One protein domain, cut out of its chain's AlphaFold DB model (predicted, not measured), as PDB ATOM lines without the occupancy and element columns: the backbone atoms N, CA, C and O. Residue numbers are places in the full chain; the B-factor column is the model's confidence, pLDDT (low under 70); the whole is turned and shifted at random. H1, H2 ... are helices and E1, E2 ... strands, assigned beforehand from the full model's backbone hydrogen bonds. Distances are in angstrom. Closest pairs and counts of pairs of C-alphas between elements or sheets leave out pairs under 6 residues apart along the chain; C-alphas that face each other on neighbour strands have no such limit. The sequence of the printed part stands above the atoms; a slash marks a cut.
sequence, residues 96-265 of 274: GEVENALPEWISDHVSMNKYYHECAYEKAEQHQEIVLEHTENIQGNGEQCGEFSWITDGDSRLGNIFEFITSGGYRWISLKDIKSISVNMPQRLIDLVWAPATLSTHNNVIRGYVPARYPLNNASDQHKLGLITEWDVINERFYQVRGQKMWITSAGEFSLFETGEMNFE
ATOM      1  N   GLY A  96     128.648  91.543 155.358       93.25
ATOM      2  CA  GLY A  96     130.069  91.871 155.359       93.25
ATOM      3  C   GLY A  96     130.363  93.065 156.271       93.25
ATOM      4  O   GLY A  96     129.513  93.927 156.474       93.25
ATOM      5  N   GLU A  97     131.596  93.154 156.746       92.31
ATOM      6  CA  GLU A  97     132.107  94.300 157.509       92.31
ATOM      7  C   GLU A  97     132.567  95.451 156.604       92.31
ATOM      8  O   GLU A  97     133.006  95.214 155.480       92.31
ATOM      9  N   VAL A  98     132.494  96.702 157.055       89.38
ATOM     10  CA  VAL A  98     133.046  97.831 156.283       89.38
ATOM     11  C   VAL A  98     134.559  97.948 156.474       89.38
ATOM     12  O   VAL A  98     135.298  97.991 155.492       89.38
ATOM     13  N   GLU A  99     135.010  97.995 157.726       84.31
ATOM     14  CA  GLU A  99     136.422  98.189 158.071       84.31
ATOM     15  C   GLU A  99     136.818  97.354 159.290       84.31
ATOM     16  O   GLU A  99     137.738  96.547 159.212       84.31
ATOM     17  N   ASN A 100     136.096  97.533 160.396       83.25
ATOM     18  CA  ASN A 100     136.292  96.764 161.618       83.25
ATOM     19  C   ASN A 100     135.373  95.548 161.635       83.25
ATOM     20  O   ASN A 100     134.275  95.599 161.077       83.25
ATOM     21  N   ALA A 101     135.803  94.502 162.343       85.88
ATOM     22  CA  ALA A 101     134.954  93.358 162.630       85.88
ATOM     23  C   ALA A 101     133.622  93.810 163.235       85.88
ATOM     24  O   ALA A 101     133.578  94.696 164.092       85.88
ATOM     25  N   LEU A 102     132.540  93.185 162.777       87.12
ATOM     26  CA  LEU A 102     131.207  93.421 163.318       87.12
ATOM     27  C   LEU A 102     131.193  93.082 164.823       87.12
ATOM     28  O   LEU A 102     131.714  92.026 165.195       87.12
ATOM     29  N   PRO A 103     130.601  93.935 165.684       86.50
ATOM     30  CA  PRO A 103     130.412  93.617 167.096       86.50
ATOM     31  C   PRO A 103     129.736  92.258 167.307       86.50
ATOM     32  O   PRO A 103     128.877  91.861 166.518       86.50
ATOM     33  N   GLU A 104     130.073  91.565 168.399       87.56
ATOM     34  CA  GLU A 104     129.588  90.198 168.668       87.56
ATOM     35  C   GLU A 104     128.052  90.093 168.655       87.56
ATOM     36  O   GLU A 104     127.500  89.149 168.078       87.56
ATOM     37  N   TRP A 105     127.363  91.114 169.178       89.38
ATOM     38  CA  TRP A 105     125.897  91.191 169.232       89.38
ATOM     39  C   TRP A 105     125.225  91.207 167.848       89.38
ATOM     40  O   TRP A 105     124.043  90.888 167.729       89.38
ATOM     41  N   ILE A 106     125.949  91.518 166.763       91.19
ATOM     42  CA  ILE A 106     125.387  91.448 165.405       91.19
ATOM     43  C   ILE A 106     125.031  90.002 165.027       91.19
ATOM     44  O   ILE A 106     124.110  89.781 164.241       91.19
ATOM     45  N   SER A 107     125.695  88.999 165.611       92.25
ATOM     46  CA  SER A 107     125.311  87.596 165.410       92.25
ATOM     47  C   SER A 107     123.935  87.268 166.011       92.25
ATOM     48  O   SER A 107     123.149  86.544 165.387       92.25
ATOM     49  N   ASP A 108     123.597  87.866 167.157       94.94
ATOM     50  CA  ASP A 108     122.258  87.813 167.742       94.94
ATOM     51  C   ASP A 108     121.246  88.574 166.889       94.94
ATOM     52  O   ASP A 108     120.145  88.073 166.677       94.94
ATOM     53  N   HIS A 109     121.625  89.710 166.295       94.88
ATOM     54  CA  HIS A 109     120.759  90.443 165.361       94.88
ATOM     55  C   HIS A 109     120.403  89.604 164.120       94.88
ATOM     56  O   HIS A 109     119.236  89.445 163.753       94.88
ATOM     57  N   VAL A 110     121.395  88.946 163.512       95.25
ATOM     58  CA  VAL A 110     121.165  88.011 162.394       95.25
ATOM     59  C   VAL A 110     120.269  86.840 162.825       95.25
ATOM     60  O   VAL A 110     119.377  86.437 162.071       95.25
ATOM     61  N   SER A 111     120.460  86.312 164.037       96.50
ATOM     62  CA  SER A 111     119.629  85.233 164.593       96.50
ATOM     63  C   SER A 111     118.194  85.687 164.870       96.50
ATOM     64  O   SER A 111     117.252  84.957 164.560       96.50
ATOM     65  N   MET A 112     118.009  86.910 165.370       95.75
ATOM     66  CA  MET A 112     116.705  87.546 165.533       95.75
ATOM     67  C   MET A 112     115.981  87.617 164.181       95.75
ATOM     68  O   MET A 112     114.857  87.128 164.060       95.75
ATOM     69  N   ASN A 113     116.645  88.133 163.140       95.88
ATOM     70  CA  ASN A 113     116.087  88.205 161.785       95.88
ATOM     71  C   ASN A 113     115.687  86.825 161.247       95.88
ATOM     72  O   ASN A 113     114.599  86.674 160.685       95.88
ATOM     73  N   LYS A 114     116.525  85.806 161.470       97.31
ATOM     74  CA  LYS A 114     116.221  84.418 161.104       97.31
ATOM     75  C   LYS A 114     114.940  83.921 161.766       97.31
ATOM     76  O   LYS A 114     114.050  83.419 161.083       97.31
ATOM     77  N   TYR A 115     114.830  84.046 163.086       97.25
ATOM     78  CA  TYR A 115     113.683  83.503 163.808       97.25
ATOM     79  C   TYR A 115     112.389  84.267 163.522       97.25
ATOM     80  O   TYR A 115     111.341  83.631 163.425       97.25
ATOM     81  N   TYR A 116     112.442  85.584 163.291       94.88
ATOM     82  CA  TYR A 116     111.277  86.318 162.784       94.88
ATOM     83  C   TYR A 116     110.874  85.851 161.380       94.88
ATOM     84  O   TYR A 116     109.682  85.704 161.113       94.88
ATOM     85  N   HIS A 117     111.838  85.573 160.495       93.56
ATOM     86  CA  HIS A 117     111.560  85.038 159.159       93.56
ATOM     87  C   HIS A 117     110.921  83.639 159.199       93.56
ATOM     88  O   HIS A 117     110.019  83.349 158.416       93.56
ATOM     89  N   GLU A 118     111.354  82.788 160.130       95.50
ATOM     90  CA  GLU A 118     110.815  81.440 160.361       95.50
ATOM     91  C   GLU A 118     109.526  81.427 161.215       95.50
ATOM     92  O   GLU A 118     109.014  80.356 161.540       95.50
ATOM     93  N   CYS A 119     108.996  82.599 161.592       94.00
ATOM     94  CA  CYS A 119     107.850  82.769 162.497       94.00
ATOM     95  C   CYS A 119     108.032  82.123 163.891       94.00
ATOM     96  O   CYS A 119     107.057  81.799 164.571       94.00
ATOM     97  N   ALA A 120     109.275  81.940 164.342       96.06
ATOM     98  CA  ALA A 120     109.631  81.424 165.662       96.06
ATOM     99  C   ALA A 120     109.786  82.574 166.678       96.06
ATOM    100  O   ALA A 120     110.866  82.783 167.236       96.06
ATOM    101  N   TYR A 121     108.707  83.331 166.899       94.12
ATOM    102  CA  TYR A 121     108.735  84.629 167.591       94.12
ATOM    103  C   TYR A 121     109.346  84.592 168.995       94.12
ATOM    104  O   TYR A 121     110.186  85.427 169.295       94.12
ATOM    105  N   GLU A 122     109.043  83.578 169.811       94.31
ATOM    106  CA  GLU A 122     109.618  83.456 171.164       94.31
ATOM    107  C   GLU A 122     111.156  83.406 171.155       94.31
ATOM    108  O   GLU A 122     111.811  83.984 172.019       94.31
ATOM    109  N   LYS A 123     111.759  82.730 170.166       96.25
ATOM    110  CA  LYS A 123     113.223  82.694 170.016       96.25
ATOM    111  C   LYS A 123     113.760  84.014 169.484       96.25
ATOM    112  O   LYS A 123     114.843  84.437 169.874       96.25
ATOM    113  N   ALA A 124     113.017  84.647 168.581       95.50
ATOM    114  CA  ALA A 124     113.395  85.940 168.036       95.50
ATOM    115  C   ALA A 124     113.444  87.006 169.141       95.50
ATOM    116  O   ALA A 124     114.418  87.745 169.227       95.50
ATOM    117  N   GLU A 125     112.453  87.014 170.033       93.44
ATOM    118  CA  GLU A 125     112.374  87.921 171.182       93.44
ATOM    119  C   GLU A 125     113.526  87.701 172.177       93.44
ATOM    120  O   GLU A 125     114.084  88.669 172.680       93.44
ATOM    121  N   GLN A 126     113.972  86.458 172.396       95.12
ATOM    122  CA  GLN A 126     115.157  86.181 173.225       95.12
ATOM    123  C   GLN A 126     116.427  86.838 172.669       95.12
ATOM    124  O   GLN A 126     117.185  87.445 173.421       95.12
ATOM    125  N   HIS A 127     116.655  86.744 171.355       95.38
ATOM    126  CA  HIS A 127     117.780  87.429 170.717       95.38
ATOM    127  C   HIS A 127     117.580  88.947 170.671       95.38
ATOM    128  O   HIS A 127     118.549  89.690 170.790       95.38
ATOM    129  N   GLN A 128     116.336  89.416 170.543       92.94
ATOM    130  CA  GLN A 128     116.018  90.839 170.587       92.94
ATOM    131  C   GLN A 128     116.419  91.471 171.925       92.94
ATOM    132  O   GLN A 128     117.005  92.549 171.914       92.94
ATOM    133  N   GLU A 129     116.161  90.809 173.057       92.50
ATOM    134  CA  GLU A 129     116.603  91.298 174.373       92.50
ATOM    135  C   GLU A 129     118.134  91.428 174.441       92.50
ATOM    136  O   GLU A 129     118.642  92.466 174.859       92.50
ATOM    137  N   ILE A 130     118.880  90.441 173.926       92.38
ATOM    138  CA  ILE A 130     120.353  90.499 173.869       92.38
ATOM    139  C   ILE A 130     120.821  91.684 173.015       92.38
ATOM    140  O   ILE A 130     121.729  92.413 173.413       92.38
ATOM    141  N   VAL A 131     120.209  91.899 171.845       92.06
ATOM    142  CA  VAL A 131     120.542  93.041 170.980       92.06
ATOM    143  C   VAL A 131     120.284  94.356 171.716       92.06
ATOM    144  O   VAL A 131     121.165  95.212 171.735       92.06
ATOM    145  N   LEU A 132     119.132  94.496 172.377       88.62
ATOM    146  CA  LEU A 132     118.758  95.709 173.110       88.62
ATOM    147  C   LEU A 132     119.703  96.022 174.278       88.62
ATOM    148  O   LEU A 132     119.994  97.190 174.514       88.62
ATOM    149  N   GLU A 133     120.221  95.007 174.973       90.31
ATOM    150  CA  GLU A 133     121.223  95.181 176.036       90.31
ATOM    151  C   GLU A 133     122.558  95.750 175.520       90.31
ATOM    152  O   GLU A 133     123.281  96.407 176.271       90.31
ATOM    153  N   HIS A 134     122.883  95.516 174.244       85.56
ATOM    154  CA  HIS A 134     124.139  95.948 173.623       85.56
ATOM    155  C   HIS A 134     123.995  97.197 172.746       85.56
ATOM    156  O   HIS A 134     124.999  97.843 172.429       85.56
ATOM    157  N   THR A 135     122.775  97.553 172.339       83.19
ATOM    158  CA  THR A 135     122.509  98.783 171.591       83.19
ATOM    159  C   THR A 135     122.255  99.943 172.542       83.19
ATOM    160  O   THR A 135     121.284  99.956 173.291       83.19
ATOM    161  N   GLU A 136     123.111 100.955 172.473       86.94
ATOM    162  CA  GLU A 136     122.946 102.205 173.212       86.94
ATOM    163  C   GLU A 136     122.299 103.302 172.356       86.94
ATOM    164  O   GLU A 136     122.272 103.233 171.122       86.94
ATOM    165  N   ASN A 137     121.785 104.337 173.023       93.25
ATOM    166  CA  ASN A 137     121.267 105.523 172.351       93.25
ATOM    167  C   ASN A 137     122.405 106.261 171.640       93.25
ATOM    168  O   ASN A 137     123.326 106.763 172.285       93.25
ATOM    169  N   ILE A 138     122.310 106.350 170.314       94.31
ATOM    170  CA  ILE A 138     123.268 107.083 169.487       94.31
ATOM    171  C   ILE A 138     122.771 108.515 169.294       94.31
ATOM    172  O   ILE A 138     121.695 108.738 168.743       94.31
ATOM    173  N   GLN A 139     123.564 109.477 169.756       96.06
ATOM    174  CA  GLN A 139     123.259 110.903 169.664       96.06
ATOM    175  C   GLN A 139     123.920 111.513 168.432       96.06
ATOM    176  O   GLN A 139     124.909 110.988 167.910       96.06
ATOM    177  N   GLY A 140     123.382 112.629 167.962       95.56
ATOM    178  CA  GLY A 140     123.929 113.317 166.807       95.56
ATOM    179  C   GLY A 140     123.077 114.482 166.343       95.56
ATOM    180  O   GLY A 140     122.144 114.920 167.014       95.56
ATOM    181  N   ASN A 141     123.420 114.991 165.167       95.06
ATOM    182  CA  ASN A 141     122.691 116.055 164.499       95.06
ATOM    183  C   ASN A 141     122.738 115.850 162.987       95.06
ATOM    184  O   ASN A 141     123.807 115.583 162.430       95.06
ATOM    185  N   GLY A 142     121.608 116.042 162.313       92.69
ATOM    186  CA  GLY A 142     121.568 116.138 160.855       92.69
ATOM    187  C   GLY A 142     121.204 117.532 160.376       92.69
ATOM    188  O   GLY A 142     120.510 118.282 161.058       92.69
ATOM    189  N   GLU A 143     121.665 117.874 159.176       90.00
ATOM    190  CA  GLU A 143     121.438 119.185 158.554       90.00
ATOM    191  C   GLU A 143     119.951 119.573 158.511       90.00
ATOM    192  O   GLU A 143     119.604 120.738 158.703       90.00
ATOM    193  N   GLN A 144     119.077 118.591 158.279       85.44
ATOM    194  CA  GLN A 144     117.634 118.792 158.136       85.44
ATOM    195  C   GLN A 144     116.808 118.199 159.286       85.44
ATOM    196  O   GLN A 144     115.709 118.689 159.542       85.44
ATOM    197  N   CYS A 145     117.322 117.195 160.008       85.62
ATOM    198  CA  CYS A 145     116.621 116.602 161.153       85.62
ATOM    199  C   CYS A 145     116.903 117.292 162.497       85.62
ATOM    200  O   CYS A 145     116.151 117.086 163.449       85.62
ATOM    201  N   GLY A 146     117.931 118.145 162.569       92.00
ATOM    202  CA  GLY A 146     118.358 118.787 163.810       92.00
ATOM    203  C   GLY A 146     119.017 117.805 164.781       92.00
ATOM    204  O   GLY A 146     119.442 116.714 164.394       92.00
ATOM    205  N   GLU A 147     119.121 118.214 166.045       96.00
ATOM    206  CA  GLU A 147     119.709 117.404 167.115       96.00
ATOM    207  C   GLU A 147     118.789 116.243 167.513       96.00
ATOM    208  O   GLU A 147     117.578 116.408 167.683       96.00
ATOM    209  N   PHE A 148     119.379 115.070 167.734       96.12
ATOM    210  CA  PHE A 148     118.687 113.888 168.227       96.12
ATOM    211  C   PHE A 148     119.485 113.180 169.327       96.12
ATOM    212  O   PHE A 148     120.704 113.046 169.274       96.12
ATOM    213  N   SER A 149     118.758 112.684 170.328       96.00
ATOM    214  CA  SER A 149     119.296 111.944 171.481       96.00
ATOM    215  C   SER A 149     119.314 110.425 171.280       96.00
ATOM    216  O   SER A 149     119.924 109.700 172.061       96.00
ATOM    217  N   TRP A 150     118.626 109.939 170.248       95.44
ATOM    218  CA  TRP A 150     118.681 108.567 169.758       95.44
ATOM    219  C   TRP A 150     118.247 108.550 168.290       95.44
ATOM    220  O   TRP A 150     117.471 109.409 167.854       95.44
ATOM    221  N   ILE A 151     118.731 107.560 167.545       95.50
ATOM    222  CA  ILE A 151     118.378 107.291 166.150       95.50
ATOM    223  C   ILE A 151     118.389 105.787 165.899       95.50
ATOM    224  O   ILE A 151     119.219 105.062 166.449       95.50
ATOM    225  N   THR A 152     117.473 105.329 165.055       95.62
ATOM    226  CA  THR A 152     117.384 103.947 164.593       95.62
ATOM    227  C   THR A 152     116.793 103.909 163.180       95.62
ATOM    228  O   THR A 152     116.127 104.858 162.752       95.62
ATOM    229  N   ASP A 153     117.050 102.846 162.425       96.81
ATOM    230  CA  ASP A 153     116.330 102.601 161.174       96.81
ATOM    231  C   ASP A 153     114.866 102.235 161.494       96.81
ATOM    232  O   ASP A 153     114.590 101.535 162.469       96.81
ATOM    233  N   GLY A 154     113.917 102.704 160.679       95.62
ATOM    234  CA  GLY A 154     112.494 102.407 160.861       95.62
ATOM    235  C   GLY A 154     112.139 100.918 160.834       95.62
ATOM    236  O   GLY A 154     111.072 100.552 161.323       95.62
ATOM    237  N   ASP A 155     113.014 100.068 160.293       96.31
ATOM    238  CA  ASP A 155     112.861  98.617 160.287       96.31
ATOM    239  C   ASP A 155     113.640  97.946 161.422       96.31
ATOM    240  O   ASP A 155     114.871  98.036 161.518       96.31
ATOM    241  N   SER A 156     112.922  97.185 162.252       94.62
ATOM    242  CA  SER A 156     113.490  96.492 163.411       94.62
ATOM    243  C   SER A 156     114.537  95.437 163.033       94.62
ATOM    244  O   SER A 156     115.359  95.072 163.870       94.62
ATOM    245  N   ARG A 157     114.568  94.976 161.773       95.25
ATOM    246  CA  ARG A 157     115.603  94.060 161.254       95.25
ATOM    247  C   ARG A 157     116.970  94.717 161.088       95.25
ATOM    248  O   ARG A 157     117.947  94.011 160.841       95.25
ATOM    249  N   LEU A 158     117.044  96.041 161.209       95.50
ATOM    250  CA  LEU A 158     118.280  96.816 161.172       95.50
ATOM    251  C   LEU A 158     118.531  97.513 162.504       95.50
ATOM    252  O   LEU A 158     119.612  97.357 163.067       95.50
ATOM    253  N   GLY A 159     117.547  98.235 163.040       93.44
ATOM    254  CA  GLY A 159     117.740  99.022 164.257       93.44
ATOM    255  C   GLY A 159     118.925  99.989 164.114       93.44
ATOM    256  O   GLY A 159     118.969 100.799 163.192       93.44
ATOM    257  N   ASN A 160     119.933  99.871 164.985       92.50
ATOM    258  CA  ASN A 160     121.118 100.747 164.989       92.50
ATOM    259  C   ASN A 160     122.220 100.292 164.009       92.50
ATOM    260  O   ASN A 160     123.408 100.546 164.229       92.50
ATOM    261  N   ILE A 161     121.839  99.608 162.930       95.06
ATOM    262  CA  ILE A 161     122.732  99.184 161.853       95.06
ATOM    263  C   ILE A 161     122.477 100.031 160.612       95.06
ATOM    264  O   ILE A 161     121.344 100.173 160.156       95.06
ATOM    265  N   PHE A 162     123.553 100.524 160.006       96.38
ATOM    266  CA  PHE A 162     123.515 101.168 158.704       96.38
ATOM    267  C   PHE A 162     123.930 100.201 157.593       96.38
ATOM    268  O   PHE A 162     124.968  99.537 157.655       96.38
ATOM    269  N   GLU A 163     123.102 100.139 156.552       97.88
ATOM    270  CA  GLU A 163     123.375  99.378 155.335       97.88
ATOM    271  C   GLU A 163     124.269 100.180 154.382       97.88
ATOM    272  O   GLU A 163     123.960 101.326 154.054       97.88
ATOM    273  N   PHE A 164     125.329  99.564 153.855       97.94
ATOM    274  CA  PHE A 164     126.207 100.218 152.885       97.94
ATOM    275  C   PHE A 164     126.705  99.246 151.813       97.94
ATOM    276  O   PHE A 164     127.088  98.116 152.097       97.94
ATOM    277  N   ILE A 165     126.733  99.686 150.560       98.19
ATOM    278  CA  ILE A 165     127.298  98.946 149.434       98.19
ATOM    279  C   ILE A 165     128.558  99.673 148.983       98.19
ATOM    280  O   ILE A 165     128.518 100.814 148.520       98.19
ATOM    281  N   THR A 166     129.689  98.989 149.093       94.94
ATOM    282  CA  THR A 166     130.995  99.486 148.652       94.94
ATOM    283  C   THR A 166     131.731  98.390 147.882       94.94
ATOM    284  O   THR A 166     131.158  97.344 147.562       94.94
ATOM    285  N   SER A 167     132.997  98.622 147.539       84.50
ATOM    286  CA  SER A 167     133.831  97.626 146.872       84.50
ATOM    287  C   SER A 167     133.766  96.275 147.601       84.50
ATOM    288  O   SER A 167     133.976  96.178 148.812       84.50
ATOM    289  N   GLY A 168     133.435  95.219 146.857       79.69
ATOM    290  CA  GLY A 168     133.316  93.862 147.392       79.69
ATOM    291  C   GLY A 168     131.946  93.479 147.963       79.69
ATOM    292  O   GLY A 168     131.801  92.333 148.372       79.69
ATOM    293  N   GLY A 169     130.942  94.366 147.953       93.06
ATOM    294  CA  GLY A 169     129.536  93.984 148.148       93.06
ATOM    295  C   GLY A 169     128.805  94.698 149.285       93.06
ATOM    296  O   GLY A 169     129.181  95.792 149.706       93.06
ATOM    297  N   TYR A 170     127.722  94.063 149.737       97.81
ATOM    298  CA  TYR A 170     126.807  94.557 150.764       97.81
ATOM    299  C   TYR A 170     127.383  94.408 152.177       97.81
ATOM    300  O   TYR A 170     127.831  93.322 152.560       97.81
ATOM    301  N   ARG A 171     127.352  95.494 152.951       97.06
ATOM    302  CA  ARG A 171     127.961  95.605 154.278       97.06
ATOM    303  C   ARG A 171     126.990  96.162 155.311       97.06
ATOM    304  O   ARG A 171     126.101  96.949 154.984       97.06
ATOM    305  N   TRP A 172     127.242  95.793 156.560       96.69
ATOM    306  CA  TRP A 172     126.675  96.425 157.746       96.69
ATOM    307  C   TRP A 172     127.763  97.163 158.517       96.69
ATOM    308  O   TRP A 172     128.932  96.772 158.507       96.69
ATOM    309  N   ILE A 173     127.359  98.229 159.194       94.62
ATOM    310  CA  ILE A 173     128.170  98.944 160.174       94.62
ATOM    311  C   ILE A 173     127.246  99.442 161.289       94.62
ATOM    312  O   ILE A 173     126.131  99.891 161.021       94.62
ATOM    313  N   SER A 174     127.686  99.321 162.541       93.25
ATOM    314  CA  SER A 174     126.957  99.882 163.681       93.25
ATOM    315  C   SER A 174     126.979 101.404 163.592       93.25
ATOM    316  O   SER A 174     128.039 101.974 163.344       93.25
ATOM    317  N   LEU A 175     125.854 102.074 163.854       93.12
ATOM    318  CA  LEU A 175     125.801 103.542 163.896       93.12
ATOM    319  C   LEU A 175     126.810 104.141 164.891       93.12
ATOM    320  O   LEU A 175     127.293 105.246 164.672       93.12
ATOM    321  N   LYS A 176     127.183 103.392 165.937       91.25
ATOM    322  CA  LYS A 176     128.215 103.785 166.909       91.25
ATOM    323  C   LYS A 176     129.599 103.992 166.283       91.25
ATOM    324  O   LYS A 176     130.361 104.829 166.756       91.25
ATOM    325  N   ASP A 177     129.922 103.237 165.236       92.12
ATOM    326  CA  ASP A 177     131.242 103.252 164.590       92.12
ATOM    327  C   ASP A 177     131.332 104.290 163.456       92.12
ATOM    328  O   ASP A 177     132.330 104.368 162.727       92.12
ATOM    329  N   ILE A 178     130.269 105.077 163.274       94.50
ATOM    330  CA  ILE A 178     130.132 106.053 162.202       94.50
ATOM    331  C   ILE A 178     130.308 107.450 162.776       94.50
ATOM    332  O   ILE A 178     129.687 107.807 163.766       94.50
ATOM    333  N   LYS A 179     131.122 108.265 162.108       96.56
ATOM    334  CA  LYS A 179     131.279 109.687 162.419       96.56
ATOM    335  C   LYS A 179     130.265 110.536 161.661       96.56
ATOM    336  O   LYS A 179     129.642 111.419 162.242       96.56
ATOM    337  N   SER A 180     130.118 110.296 160.358       97.19
ATOM    338  CA  SER A 180     129.114 110.989 159.552       97.19
ATOM    339  C   SER A 180     128.621 110.167 158.368       97.19
ATOM    340  O   SER A 180     129.324 109.296 157.849       97.19
ATOM    341  N   ILE A 181     127.396 110.462 157.941       97.31
ATOM    342  CA  ILE A 181     126.759 109.914 156.743       97.31
ATOM    343  C   ILE A 181     126.250 111.088 155.920       97.31
ATOM    344  O   ILE A 181     125.536 111.942 156.432       97.31
ATOM    345  N   SER A 182     126.560 111.101 154.630       96.94
ATOM    346  CA  SER A 182     125.971 112.032 153.670       96.94
ATOM    347  C   SER A 182     125.358 111.238 152.525       96.94
ATOM    348  O   SER A 182     126.061 110.475 151.857       96.94
ATOM    349  N   VAL A 183     124.049 111.391 152.318       96.44
ATOM    350  CA  VAL A 183     123.301 110.729 151.242       96.44
ATOM    351  C   VAL A 183     122.869 111.772 150.221       96.44
ATOM    352  O   VAL A 183     122.270 112.790 150.562       96.44
ATOM    353  N   ASN A 184     123.168 111.525 148.950       94.38
ATOM    354  CA  ASN A 184     122.835 112.461 147.887       94.38
ATOM    355  C   ASN A 184     121.346 112.374 147.527       94.38
ATOM    356  O   ASN A 184     120.795 111.282 147.375       94.38
ATOM    357  N   MET A 185     120.728 113.531 147.263       93.56
ATOM    358  CA  MET A 185     119.384 113.593 146.679       93.56
ATOM    359  C   MET A 185     119.329 112.843 145.340       93.56
ATOM    360  O   MET A 185     120.244 113.008 144.520       93.56
ATOM    361  N   PRO A 186     118.254 112.085 145.065       92.31
ATOM    362  CA  PRO A 186     118.147 111.296 143.847       92.31
ATOM    363  C   PRO A 186     118.124 112.207 142.615       92.31
ATOM    364  O   PRO A 186     117.301 113.114 142.507       92.31
ATOM    365  N   GLN A 187     119.033 111.962 141.669       90.44
ATOM    366  CA  GLN A 187     119.118 112.682 140.388       90.44
ATOM    367  C   GLN A 187     118.688 111.806 139.210       90.44
ATOM    368  O   GLN A 187     118.355 112.288 138.129       90.44
ATOM    369  N   ARG A 188     118.739 110.489 139.402       90.88
ATOM    370  CA  ARG A 188     118.431 109.471 138.408       90.88
ATOM    371  C   ARG A 188     117.462 108.477 139.016       90.88
ATOM    372  O   ARG A 188     117.484 108.211 140.210       90.88
ATOM    373  N   LEU A 189     116.701 107.824 138.149       88.56
ATOM    374  CA  LEU A 189     115.742 106.797 138.544       88.56
ATOM    375  C   LEU A 189     116.361 105.672 139.395       88.56
ATOM    376  O   LEU A 189     115.721 105.167 140.307       88.56
ATOM    377  N   ILE A 190     117.617 105.305 139.125       94.44
ATOM    378  CA  ILE A 190     118.299 104.258 139.892       94.44
ATOM    379  C   ILE A 190     118.726 104.710 141.294       94.44
ATOM    380  O   ILE A 190     118.913 103.870 142.168       94.44
ATOM    381  N   ASP A 191     118.823 106.016 141.541       95.25
ATOM    382  CA  ASP A 191     119.183 106.530 142.863       95.25
ATOM    383  C   ASP A 191     118.059 106.252 143.890       95.25
ATOM    384  O   ASP A 191     118.320 106.199 145.086       95.25
ATOM    385  N   LEU A 192     116.830 105.975 143.421       94.38
ATOM    386  CA  LEU A 192     115.698 105.486 144.230       94.38
ATOM    387  C   LEU A 192     115.846 104.016 144.664       94.38
ATOM    388  O   LEU A 192     115.077 103.527 145.487       94.38
ATOM    389  N   VAL A 193     116.815 103.296 144.093       96.94
ATOM    390  CA  VAL A 193     117.192 101.938 144.503       96.94
ATOM    391  C   VAL A 193     118.496 101.984 145.293       96.94
ATOM    392  O   VAL A 193     118.560 101.439 146.390       96.94
ATOM    393  N   TRP A 194     119.507 102.672 144.758       97.81
ATOM    394  CA  TRP A 194     120.840 102.796 145.343       97.81
ATOM    395  C   TRP A 194     121.252 104.265 145.398       97.81
ATOM    396  O   TRP A 194     121.724 104.826 144.408       97.81
ATOM    397  N   ALA A 195     121.098 104.882 146.563       97.50
ATOM    398  CA  ALA A 195     121.446 106.276 146.782       97.50
ATOM    399  C   ALA A 195     122.969 106.432 146.902       97.50
ATOM    400  O   ALA A 195     123.559 105.795 147.778       97.50
ATOM    401  N   PRO A 196     123.635 107.254 146.069       97.25
ATOM    402  CA  PRO A 196     125.047 107.559 146.262       97.25
ATOM    403  C   PRO A 196     125.265 108.204 147.630       97.25
ATOM    404  O   PRO A 196     124.539 109.125 148.002       97.25
ATOM    405  N   ALA A 197     126.271 107.735 148.360       97.44
ATOM    406  CA  ALA A 197     126.530 108.208 149.708       97.44
ATOM    407  C   ALA A 197     128.021 108.206 150.052       97.44
ATOM    408  O   ALA A 197     128.830 107.461 149.484       97.44
ATOM    409  N   THR A 198     128.369 109.049 151.018       97.75
ATOM    410  CA  THR A 198     129.679 109.080 151.664       97.75
ATOM    411  C   THR A 198     129.511 108.722 153.134       97.75
ATOM    412  O   THR A 198     128.701 109.323 153.833       97.75
ATOM    413  N   LEU A 199     130.283 107.737 153.579       97.31
ATOM    414  CA  LEU A 199     130.354 107.263 154.952       97.31
ATOM    415  C   LEU A 199     131.719 107.643 155.528       97.31
ATOM    416  O   LEU A 199     132.746 107.253 154.971       97.31
ATOM    417  N   SER A 200     131.737 108.365 156.641       97.00
ATOM    418  CA  SER A 200     132.961 108.666 157.385       97.00
ATOM    419  C   SER A 200     133.002 107.823 158.653       97.00
ATOM    420  O   SER A 200     132.119 107.946 159.502       97.00
ATOM    421  N   THR A 201     134.027 106.989 158.796       94.44
ATOM    422  CA  THR A 201     134.360 106.283 160.042       94.44
ATOM    423  C   THR A 201     135.434 107.073 160.801       94.44
ATOM    424  O   THR A 201     135.859 108.150 160.373       94.44
ATOM    425  N   HIS A 202     135.910 106.545 161.927       86.88
ATOM    426  CA  HIS A 202     137.060 107.114 162.639       86.88
ATOM    427  C   HIS A 202     138.348 107.151 161.809       86.88
ATOM    428  O   HIS A 202     139.168 108.052 161.987       86.88
ATOM    429  N   ASN A 203     138.516 106.190 160.906       88.69
ATOM    430  CA  ASN A 203     139.780 105.950 160.222       88.69
ATOM    431  C   ASN A 203     139.732 106.342 158.742       88.69
ATOM    432  O   ASN A 203     140.766 106.683 158.170       88.69
ATOM    433  N   ASN A 204     138.556 106.286 158.108       94.19
ATOM    434  CA  ASN A 204     138.425 106.399 156.660       94.19
ATOM    435  C   ASN A 204     137.183 107.182 156.226       94.19
ATOM    436  O   ASN A 204     136.180 107.273 156.929       94.19
ATOM    437  N   VAL A 205     137.241 107.690 154.993       96.62
ATOM    438  CA  VAL A 205     136.084 108.221 154.266       96.62
ATOM    439  C   VAL A 205     135.839 107.327 153.060       96.62
ATOM    440  O   VAL A 205     136.698 107.185 152.187       96.62
ATOM    441  N   ILE A 206     134.663 106.715 153.012       96.56
ATOM    442  CA  ILE A 206     134.313 105.664 152.062       96.56
ATOM    443  C   ILE A 206     133.141 106.150 151.216       96.56
ATOM    444  O   ILE A 206     132.113 106.583 151.728       96.56
ATOM    445  N   ARG A 207     133.290 106.067 149.894       97.00
ATOM    446  CA  ARG A 207     132.209 106.352 148.944       97.00
ATOM    447  C   ARG A 207     131.553 105.055 148.506       97.00
ATOM    448  O   ARG A 207     132.243 104.073 148.239       97.00
ATOM    449  N   GLY A 208     130.236 105.075 148.391       97.38
ATOM    450  CA  GLY A 208     129.455 103.899 148.049       97.38
ATOM    451  C   GLY A 208     127.998 104.252 147.817       97.38
ATOM    452  O   GLY A 208     127.675 105.358 147.379       97.38
ATOM    453  N   TYR A 209     127.133 103.287 148.096       98.19
ATOM    454  CA  TYR A 209     125.698 103.413 147.916       98.19
ATOM    455  C   TYR A 209     124.952 102.892 149.135       98.19
ATOM    456  O   TYR A 209     125.357 101.904 149.739       98.19
ATOM    457  N   VAL A 210     123.827 103.511 149.454       98.00
ATOM    458  CA  VAL A 210     122.867 103.011 150.439       98.00
ATOM    459  C   VAL A 210     121.676 102.439 149.678       98.00
ATOM    460  O   VAL A 210     121.174 103.112 148.772       98.00
ATOM    461  N   PRO A 211     121.188 101.229 150.000       98.06
ATOM    462  CA  PRO A 211     119.900 100.776 149.489       98.06
ATOM    463  C   PRO A 211     118.806 101.757 149.928       98.06
ATOM    464  O   PRO A 211     118.537 101.880 151.115       98.06
ATOM    465  N   ALA A 212     118.173 102.468 148.998       97.69
ATOM    466  CA  ALA A 212     117.266 103.580 149.314       97.69
ATOM    467  C   ALA A 212     115.852 103.146 149.746       97.69
ATOM    468  O   ALA A 212     115.005 103.964 150.110       97.69
ATOM    469  N   ARG A 213     115.598 101.840 149.703       97.19
ATOM    470  CA  ARG A 213     114.318 101.201 149.999       97.19
ATOM    471  C   ARG A 213     114.538  99.888 150.733       97.19
ATOM    472  O   ARG A 213     115.564  99.226 150.541       97.19
ATOM    473  N   TYR A 214     113.572  99.489 151.543       97.50
ATOM    474  CA  TYR A 214     113.574  98.191 152.211       97.50
ATOM    475  C   TYR A 214     113.479  97.021 151.210       97.50
ATOM    476  O   TYR A 214     113.063  97.232 150.064       97.50
ATOM    477  N   PRO A 215     113.886  95.791 151.593       94.81
ATOM    478  CA  PRO A 215     113.803  94.621 150.717       94.81
ATOM    479  C   PRO A 215     112.389  94.392 150.159       94.81
ATOM    480  O   PRO A 215     111.392  94.588 150.854       94.81
ATOM    481  N   LEU A 216     112.295  93.940 148.906       93.06
ATOM    482  CA  LEU A 216     111.047  93.915 148.127       93.06
ATOM    483  C   LEU A 216     110.116  92.725 148.430       93.06
ATOM    484  O   LEU A 216     109.618  92.065 147.517       93.06
ATOM    485  N   ASN A 217     109.832  92.453 149.701       85.19
ATOM    486  CA  ASN A 217     108.842  91.442 150.066       85.19
ATOM    487  C   ASN A 217     107.416  92.010 149.948       85.19
ATOM    488  O   ASN A 217     107.112  93.024 150.570       85.19
ATOM    489  N   ASN A 218     106.542  91.377 149.153       86.12
ATOM    490  CA  ASN A 218     105.155  91.823 148.918       86.12
ATOM    491  C   ASN A 218     105.027  93.329 148.573       86.12
ATOM    492  O   ASN A 218     104.115  94.026 149.025       86.12
ATOM    493  N   ALA A 219     105.967  93.847 147.776       92.19
ATOM    494  CA  ALA A 219     106.065  95.264 147.441       92.19
ATOM    495  C   ALA A 219     105.194  95.639 146.226       92.19
ATOM    496  O   ALA A 219     105.327  95.063 145.143       92.19
ATOM    497  N   SER A 220     104.342  96.655 146.390       94.62
ATOM    498  CA  SER A 220     103.638  97.308 145.273       94.62
ATOM    499  C   SER A 220     104.580  98.193 144.443       94.62
ATOM    500  O   SER A 220     105.699  98.492 144.860       94.62
ATOM    501  N   ASP A 221     104.117  98.679 143.291       94.56
ATOM    502  CA  ASP A 221     104.897  99.592 142.440       94.56
ATOM    503  C   ASP A 221     105.323 100.875 143.175       94.56
ATOM    504  O   ASP A 221     106.431 101.369 142.967       94.56
ATOM    505  N   GLN A 222     104.487 101.380 144.089       93.50
ATOM    506  CA  GLN A 222     104.815 102.558 144.900       93.50
ATOM    507  C   GLN A 222     105.949 102.269 145.893       93.50
ATOM    508  O   GLN A 222     106.851 103.093 146.042       93.50
ATOM    509  N   HIS A 223     105.958 101.079 146.507       95.81
ATOM    510  CA  HIS A 223     107.059 100.634 147.365       95.81
ATOM    511  C   HIS A 223     108.352 100.471 146.567       95.81
ATOM    512  O   HIS A 223     109.413 100.933 146.981       95.81
ATOM    513  N   LYS A 224     108.268  99.842 145.389       95.31
ATOM    514  CA  LYS A 224     109.421  99.648 144.505       95.31
ATOM    515  C   LYS A 224     110.038 100.989 144.099       95.31
ATOM    516  O   LYS A 224     111.256 101.109 144.058       95.31
ATOM    517  N   LEU A 225     109.232 102.009 143.845       93.06
ATOM    518  CA  LEU A 225     109.736 103.332 143.472       93.06
ATOM    519  C   LEU A 225     110.089 104.225 144.669       93.06
ATOM    520  O   LEU A 225     110.488 105.365 144.453       93.06
ATOM    521  N   GLY A 226     109.969 103.720 145.903       92.94
ATOM    522  CA  GLY A 226     110.264 104.485 147.116       92.94
ATOM    523  C   GLY A 226     109.370 105.717 147.273       92.94
ATOM    524  O   GLY A 226     109.830 106.737 147.764       92.94
ATOM    525  N   LEU A 227     108.122 105.651 146.793       91.94
ATOM    526  CA  LEU A 227     107.160 106.762 146.860       91.94
ATOM    527  C   LEU A 227     106.330 106.762 148.144       91.94
ATOM    528  O   LEU A 227     105.690 107.762 148.461       91.94
ATOM    529  N   ILE A 228     106.291 105.622 148.826       94.75
ATOM    530  CA  ILE A 228     105.588 105.417 150.087       94.75
ATOM    531  C   ILE A 228     106.469 104.586 151.014       94.75
ATOM    532  O   ILE A 228     107.339 103.843 150.542       94.75
ATOM    533  N   THR A 229     106.166 104.664 152.304       96.69
ATOM    534  CA  THR A 229     106.679 103.761 153.329       96.69
ATOM    535  C   THR A 229     105.504 103.212 154.127       96.69
ATOM    536  O   THR A 229     104.625 103.972 154.533       96.69
ATOM    537  N   GLU A 230     105.468 101.897 154.327       96.31
ATOM    538  CA  GLU A 230     104.439 101.210 155.111       96.31
ATOM    539  C   GLU A 230     105.094 100.310 156.161       96.31
ATOM    540  O   GLU A 230     106.048  99.592 155.857       96.31
ATOM    541  N   TRP A 231     104.553 100.333 157.379       94.56
ATOM    542  CA  TRP A 231     104.997  99.511 158.502       94.56
ATOM    543  C   TRP A 231     104.014  98.366 158.710       94.56
ATOM    544  O   TRP A 231     102.834  98.583 158.987       94.56
ATOM    545  N   ASP A 232     104.527  97.147 158.633       92.31
ATOM    546  CA  ASP A 232     103.822  95.942 159.026       92.31
ATOM    547  C   ASP A 232     104.183  95.629 160.485       92.31
ATOM    548  O   ASP A 232     105.320  95.273 160.811       92.31
ATOM    549  N   VAL A 233     103.207  95.791 161.378       92.31
ATOM    550  CA  VAL A 233     103.365  95.505 162.811       92.31
ATOM    551  C   VAL A 233     103.348  93.992 163.014       92.31
ATOM    552  O   VAL A 233     102.316  93.353 162.804       92.31
ATOM    553  N   ILE A 234     104.481  93.414 163.423       89.75
ATOM    554  CA  ILE A 234     104.575  91.983 163.749       89.75
ATOM    555  C   ILE A 234     104.210  91.760 165.219       89.75
ATOM    556  O   ILE A 234     103.397  90.891 165.531       89.75
ATOM    557  N   ASN A 235     104.776  92.572 166.113       87.50
ATOM    558  CA  ASN A 235     104.415  92.655 167.530       87.50
ATOM    559  C   ASN A 235     104.705  94.079 168.056       87.50
ATOM    560  O   ASN A 235     105.059  94.970 167.286       87.50
ATOM    561  N   GLU A 236     104.565  94.308 169.365       84.69
ATOM    562  CA  GLU A 236     104.764  95.632 169.983       84.69
ATOM    563  C   GLU A 236     106.184  96.206 169.810       84.69
ATOM    564  O   GLU A 236     106.378  97.420 169.895       84.69
ATOM    565  N   ARG A 237     107.185  95.349 169.581       83.38
ATOM    566  CA  ARG A 237     108.610  95.710 169.537       83.38
ATOM    567  C   ARG A 237     109.269  95.417 168.191       83.38
ATOM    568  O   ARG A 237     110.475  95.618 168.064       83.38
ATOM    569  N   PHE A 238     108.521  94.921 167.212       89.69
ATOM    570  CA  PHE A 238     109.074  94.476 165.944       89.69
ATOM    571  C   PHE A 238     108.178  94.863 164.774       89.69
ATOM    572  O   PHE A 238     107.037  94.410 164.638       89.69
ATOM    573  N   TYR A 239     108.754  95.678 163.900       92.19
ATOM    574  CA  TYR A 239     108.120  96.240 162.724       92.19
ATOM    575  C   TYR A 239     108.961  95.877 161.507       92.19
ATOM    576  O   TYR A 239     110.181  96.055 161.507       92.19
ATOM    577  N   GLN A 240     108.308  95.371 160.466       94.00
ATOM    578  CA  GLN A 240     108.928  95.233 159.152       94.00
ATOM    579  C   GLN A 240     108.428  96.356 158.267       94.00
ATOM    580  O   GLN A 240     107.237  96.656 158.262       94.00
ATOM    581  N   VAL A 241     109.327  96.971 157.512       95.62
ATOM    582  CA  VAL A 241     108.982  98.143 156.715       95.62
ATOM    583  C   VAL A 241     109.150  97.834 155.239       95.62
ATOM    584  O   VAL A 241     110.042  97.089 154.821       95.62
ATOM    585  N   ARG A 242     108.251  98.389 154.430       96.56
ATOM    586  CA  ARG A 242     108.256  98.296 152.970       96.56
ATOM    587  C   ARG A 242     108.335  99.695 152.382       96.56
ATOM    588  O   ARG A 242     107.755 100.635 152.913       96.56
ATOM    589  N   GLY A 243     108.999  99.820 151.235       96.69
ATOM    590  CA  GLY A 243     109.106 101.091 150.519       96.69
ATOM    591  C   GLY A 243     110.343 101.895 150.899       96.69
ATOM    592  O   GLY A 243     111.409 101.310 151.090       96.69
ATOM    593  N   GLN A 244     110.231 103.222 150.933       97.06
ATOM    594  CA  GLN A 244     111.370 104.118 151.141       97.06
ATOM    595  C   GLN A 244     111.977 103.947 152.539       97.06
ATOM    596  O   GLN A 244     111.253 103.813 153.524       97.06
ATOM    597  N   LYS A 245     113.313 103.972 152.630       97.50
ATOM    598  CA  LYS A 245     114.006 103.944 153.923       97.50
ATOM    599  C   LYS A 245     113.691 105.167 154.776       97.50
ATOM    600  O   LYS A 245     113.715 106.290 154.269       97.50
ATOM    601  N   MET A 246     113.509 104.925 156.070       97.25
ATOM    602  CA  MET A 246     113.218 105.946 157.069       97.25
ATOM    603  C   MET A 246     114.190 105.857 158.240       97.25
ATOM    604  O   MET A 246     114.527 104.770 158.710       97.25
ATOM    605  N   TRP A 247     114.583 107.021 158.733       96.62
ATOM    606  CA  TRP A 247     115.225 107.209 160.020       96.62
ATOM    607  C   TRP A 247     114.183 107.619 161.045       96.62
ATOM    608  O   TRP A 247     113.386 108.528 160.800       96.62
ATOM    609  N   ILE A 248     114.218 106.976 162.205       95.94
ATOM    610  CA  ILE A 248     113.392 107.332 163.351       95.94
ATOM    611  C   ILE A 248     114.330 107.870 164.421       95.94
ATOM    612  O   ILE A 248     115.306 107.216 164.789       95.94
ATOM    613  N   THR A 249     114.056 109.079 164.897       96.19
ATOM    614  CA  THR A 249     114.884 109.767 165.888       96.19
ATOM    615  C   THR A 249     114.027 110.331 167.012       96.19
ATOM    616  O   THR A 249     112.806 110.439 166.890       96.19
ATOM    617  N   SER A 250     114.665 110.804 168.085       96.62
ATOM    618  CA  SER A 250     113.957 111.548 169.135       96.62
ATOM    619  C   SER A 250     113.309 112.854 168.653       96.62
ATOM    620  O   SER A 250     112.462 113.396 169.359       96.62
ATOM    621  N   ALA A 251     113.734 113.387 167.503       94.19
ATOM    622  CA  ALA A 251     113.218 114.625 166.919       94.19
ATOM    623  C   ALA A 251     112.083 114.392 165.905       94.19
ATOM    624  O   ALA A 251     111.386 115.339 165.543       94.19
ATOM    625  N   GLY A 252     111.878 113.150 165.457       94.81
ATOM    626  CA  GLY A 252     110.848 112.797 164.484       94.81
ATOM    627  C   GLY A 252     111.287 111.712 163.504       94.81
ATOM    628  O   GLY A 252     112.314 111.051 163.687       94.81
ATOM    629  N   GLU A 253     110.488 111.555 162.454       95.38
ATOM    630  CA  GLU A 253     110.688 110.594 161.371       95.38
ATOM    631  C   GLU A 253     111.161 111.329 160.117       95.38
ATOM    632  O   GLU A 253     110.579 112.344 159.734       95.38
ATOM    633  N   PHE A 254     112.206 110.817 159.474       95.56
ATOM    634  CA  PHE A 254     112.831 111.451 158.316       95.56
ATOM    635  C   PHE A 254     113.091 110.410 157.243       95.56
ATOM    636  O   PHE A 254     113.654 109.352 157.530       95.56
ATOM    637  N   SER A 255     112.721 110.685 155.993       94.69
ATOM    638  CA  SER A 255     113.134 109.792 154.914       94.69
ATOM    639  C   SER A 255     114.643 109.859 154.700       94.69
ATOM    640  O   SER A 255     115.290 110.863 154.998       94.69
ATOM    641  N   LEU A 256     115.220 108.795 154.138       95.12
ATOM    642  CA  LEU A 256     116.659 108.711 153.864       95.12
ATOM    643  C   LEU A 256     117.214 109.931 153.103       95.12
ATOM    644  O   LEU A 256     118.370 110.299 153.286       95.12
ATOM    645  N   PHE A 257     116.409 110.534 152.224       93.19
ATOM    646  CA  PHE A 257     116.827 111.677 151.410       93.19
ATOM    647  C   PHE A 257     116.653 113.026 152.122       93.19
ATOM    648  O   PHE A 257     117.256 114.007 151.705       93.19
ATOM    649  N   GLU A 258     115.865 113.081 153.194       88.31
ATOM    650  CA  GLU A 258     115.578 114.299 153.962       88.31
ATOM    651  C   GLU A 258     116.531 114.508 155.140       88.31
ATOM    652  O   GLU A 258     116.352 115.446 155.903       88.31
ATOM    653  N   THR A 259     117.524 113.644 155.357       80.62
ATOM    654  CA  THR A 259     118.427 113.807 156.509       80.62
ATOM    655  C   THR A 259     119.628 114.705 156.233       80.62
ATOM    656  O   THR A 259     120.256 115.182 157.178       80.62
ATOM    657  N   GLY A 260     119.954 114.960 154.959       85.12
ATOM    658  CA  GLY A 260     121.182 115.662 154.573       85.12
ATOM    659  C   GLY A 260     122.438 114.955 155.098       85.12
ATOM    660  O   GLY A 260     122.483 113.722 155.163       85.12
ATOM    661  N   GLU A 261     123.465 115.726 155.468       94.12
ATOM    662  CA  GLU A 261     124.591 115.188 156.237       94.12
ATOM    663  C   GLU A 261     124.200 114.998 157.710       94.12
ATOM    664  O   GLU A 261     123.801 115.946 158.387       94.12
ATOM    665  N   MET A 262     124.347 113.770 158.208       95.69
ATOM    666  CA  MET A 262     124.204 113.412 159.617       95.69
ATOM    667  C   MET A 262     125.575 113.213 160.247       95.69
ATOM    668  O   MET A 262     126.410 112.492 159.705       95.69
ATOM    669  N   ASN A 263     125.779 113.814 161.413       96.50
ATOM    670  CA  ASN A 263     126.960 113.638 162.246       96.50
ATOM    671  C   ASN A 263     126.554 112.943 163.541       96.50
ATOM    672  O   ASN A 263     125.533 113.292 164.133       96.50
ATOM    673  N   PHE A 264     127.363 111.987 163.980       95.50
ATOM    674  CA  PHE A 264     127.111 111.196 165.177       95.50
ATOM    675  C   PHE A 264     128.156 111.527 166.235       95.50
ATOM    676  O   PHE A 264     129.340 111.717 165.935       95.50
ATOM    677  N   GLU A 265     127.716 111.611 167.483       90.19
ATOM    678  CA  GLU A 265     128.609 111.821 168.610       90.19
ATOM    679  C   GLU A 265     129.300 110.503 168.953       90.19
ATOM    680  O   GLU A 265     128.701 109.583 169.510       90.19
TER     681      GLU A 265
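This is residues 96 to 265 of the 274 residues of the protein "ImpE family T6SS protein Cts1E" of Enterobacteriaceae bacterium 4M9 (UniProt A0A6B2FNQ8). What is the main picture? A strongly twisted antiparallel sheet, in the order E2 E1 E13 E6 E7 E8, makes a wall; the hairpin E4 and E5 crosses over its E8 end, and from E2 the chain runs on at 90 degrees into a small antiparallel sheet, E3 E11 E12. Farther out are the hairpin E9 and E10, with H4 near one end, and the helical hairpin H1 and H2. What is it made of? The printed part has 170 residues, with four named helices and thirteen named strands, in the order H1, H2, E1 to E6, H3, E7, E8, H4, E9 to E13; its class is mixed. It is compact, with a radius of gyration of the C-alphas of 15.3 A and spans of 42 by 39 by 35 A.

How does the largest sheet pair? Across it stand E2, residues 146 to 148, E1, 140 to 142, E13, 261 to 264, E6, 178 to 183, E7, 194 to 201, and E8, 205 to 211. Within hydrogen-bond range are, pair by pair, N 148 and O 140, 2.9 A; N 141 and O 263, 2.9 A; N 181 and O 262, 2.9 A; N 182 and O 198, 2.9 A; N 195 and O 210, 2.8 A. H3, residues 189 to 192, only grazes this sheet. What is close to E8? In the hairpin of E4, residues 161 to 166, and E5, 169 to 174, N 162 and O 173 are 2.8 A apart. The closest C-alphas of E4 and E8, those of Thr 166 and Gly 208, are 4.7 A apart. Where are the other strands? E3, residues 151 to 153, is antiparallel to E11, 246 to 249, with N 152 and O 248 at 2.9 A; E11 and E12, 252 to 255, form a hairpin, with N 247 and O 254 at 2.8 A. In the hairpin of E9, 229 to 235, and E10, 238 to 243, N 232 and O 240 are 2.8 A apart; the closest C-alphas of E10 and H4, 221 to 224, are those of Gly 243 and His 223, 3.8 A. How do the long helices stand? H1, residues 106 to 117, and H2, 121 to 134, touch as a hairpin at a shallow tilt of 24 degrees, opposite ways, closest at the C-alphas of Met 112 and Ala 124, 4.4 A. Every O i to N i+4 pair in them is within hydrogen-bond range; H3 and H4 are too short for such a pair.

Where are the anchors? C-alpha 106 of H1 is at (125.387, 91.448, 165.405) and C-alpha 264 of E13 at (127.111, 111.196, 165.177). Which elements are long? E7 measures 20.3 A, H2 20.0 A, E8 18.4 A and E9 18.2 A.

How large is it? The two C-alphas farthest apart, those of Glu 122 and Gln 187, are 43.5 A apart. Is it continuous and confident? The printed part has no cut and no long link; its mean pLDDT is 93.5, and no printed residue is under 70.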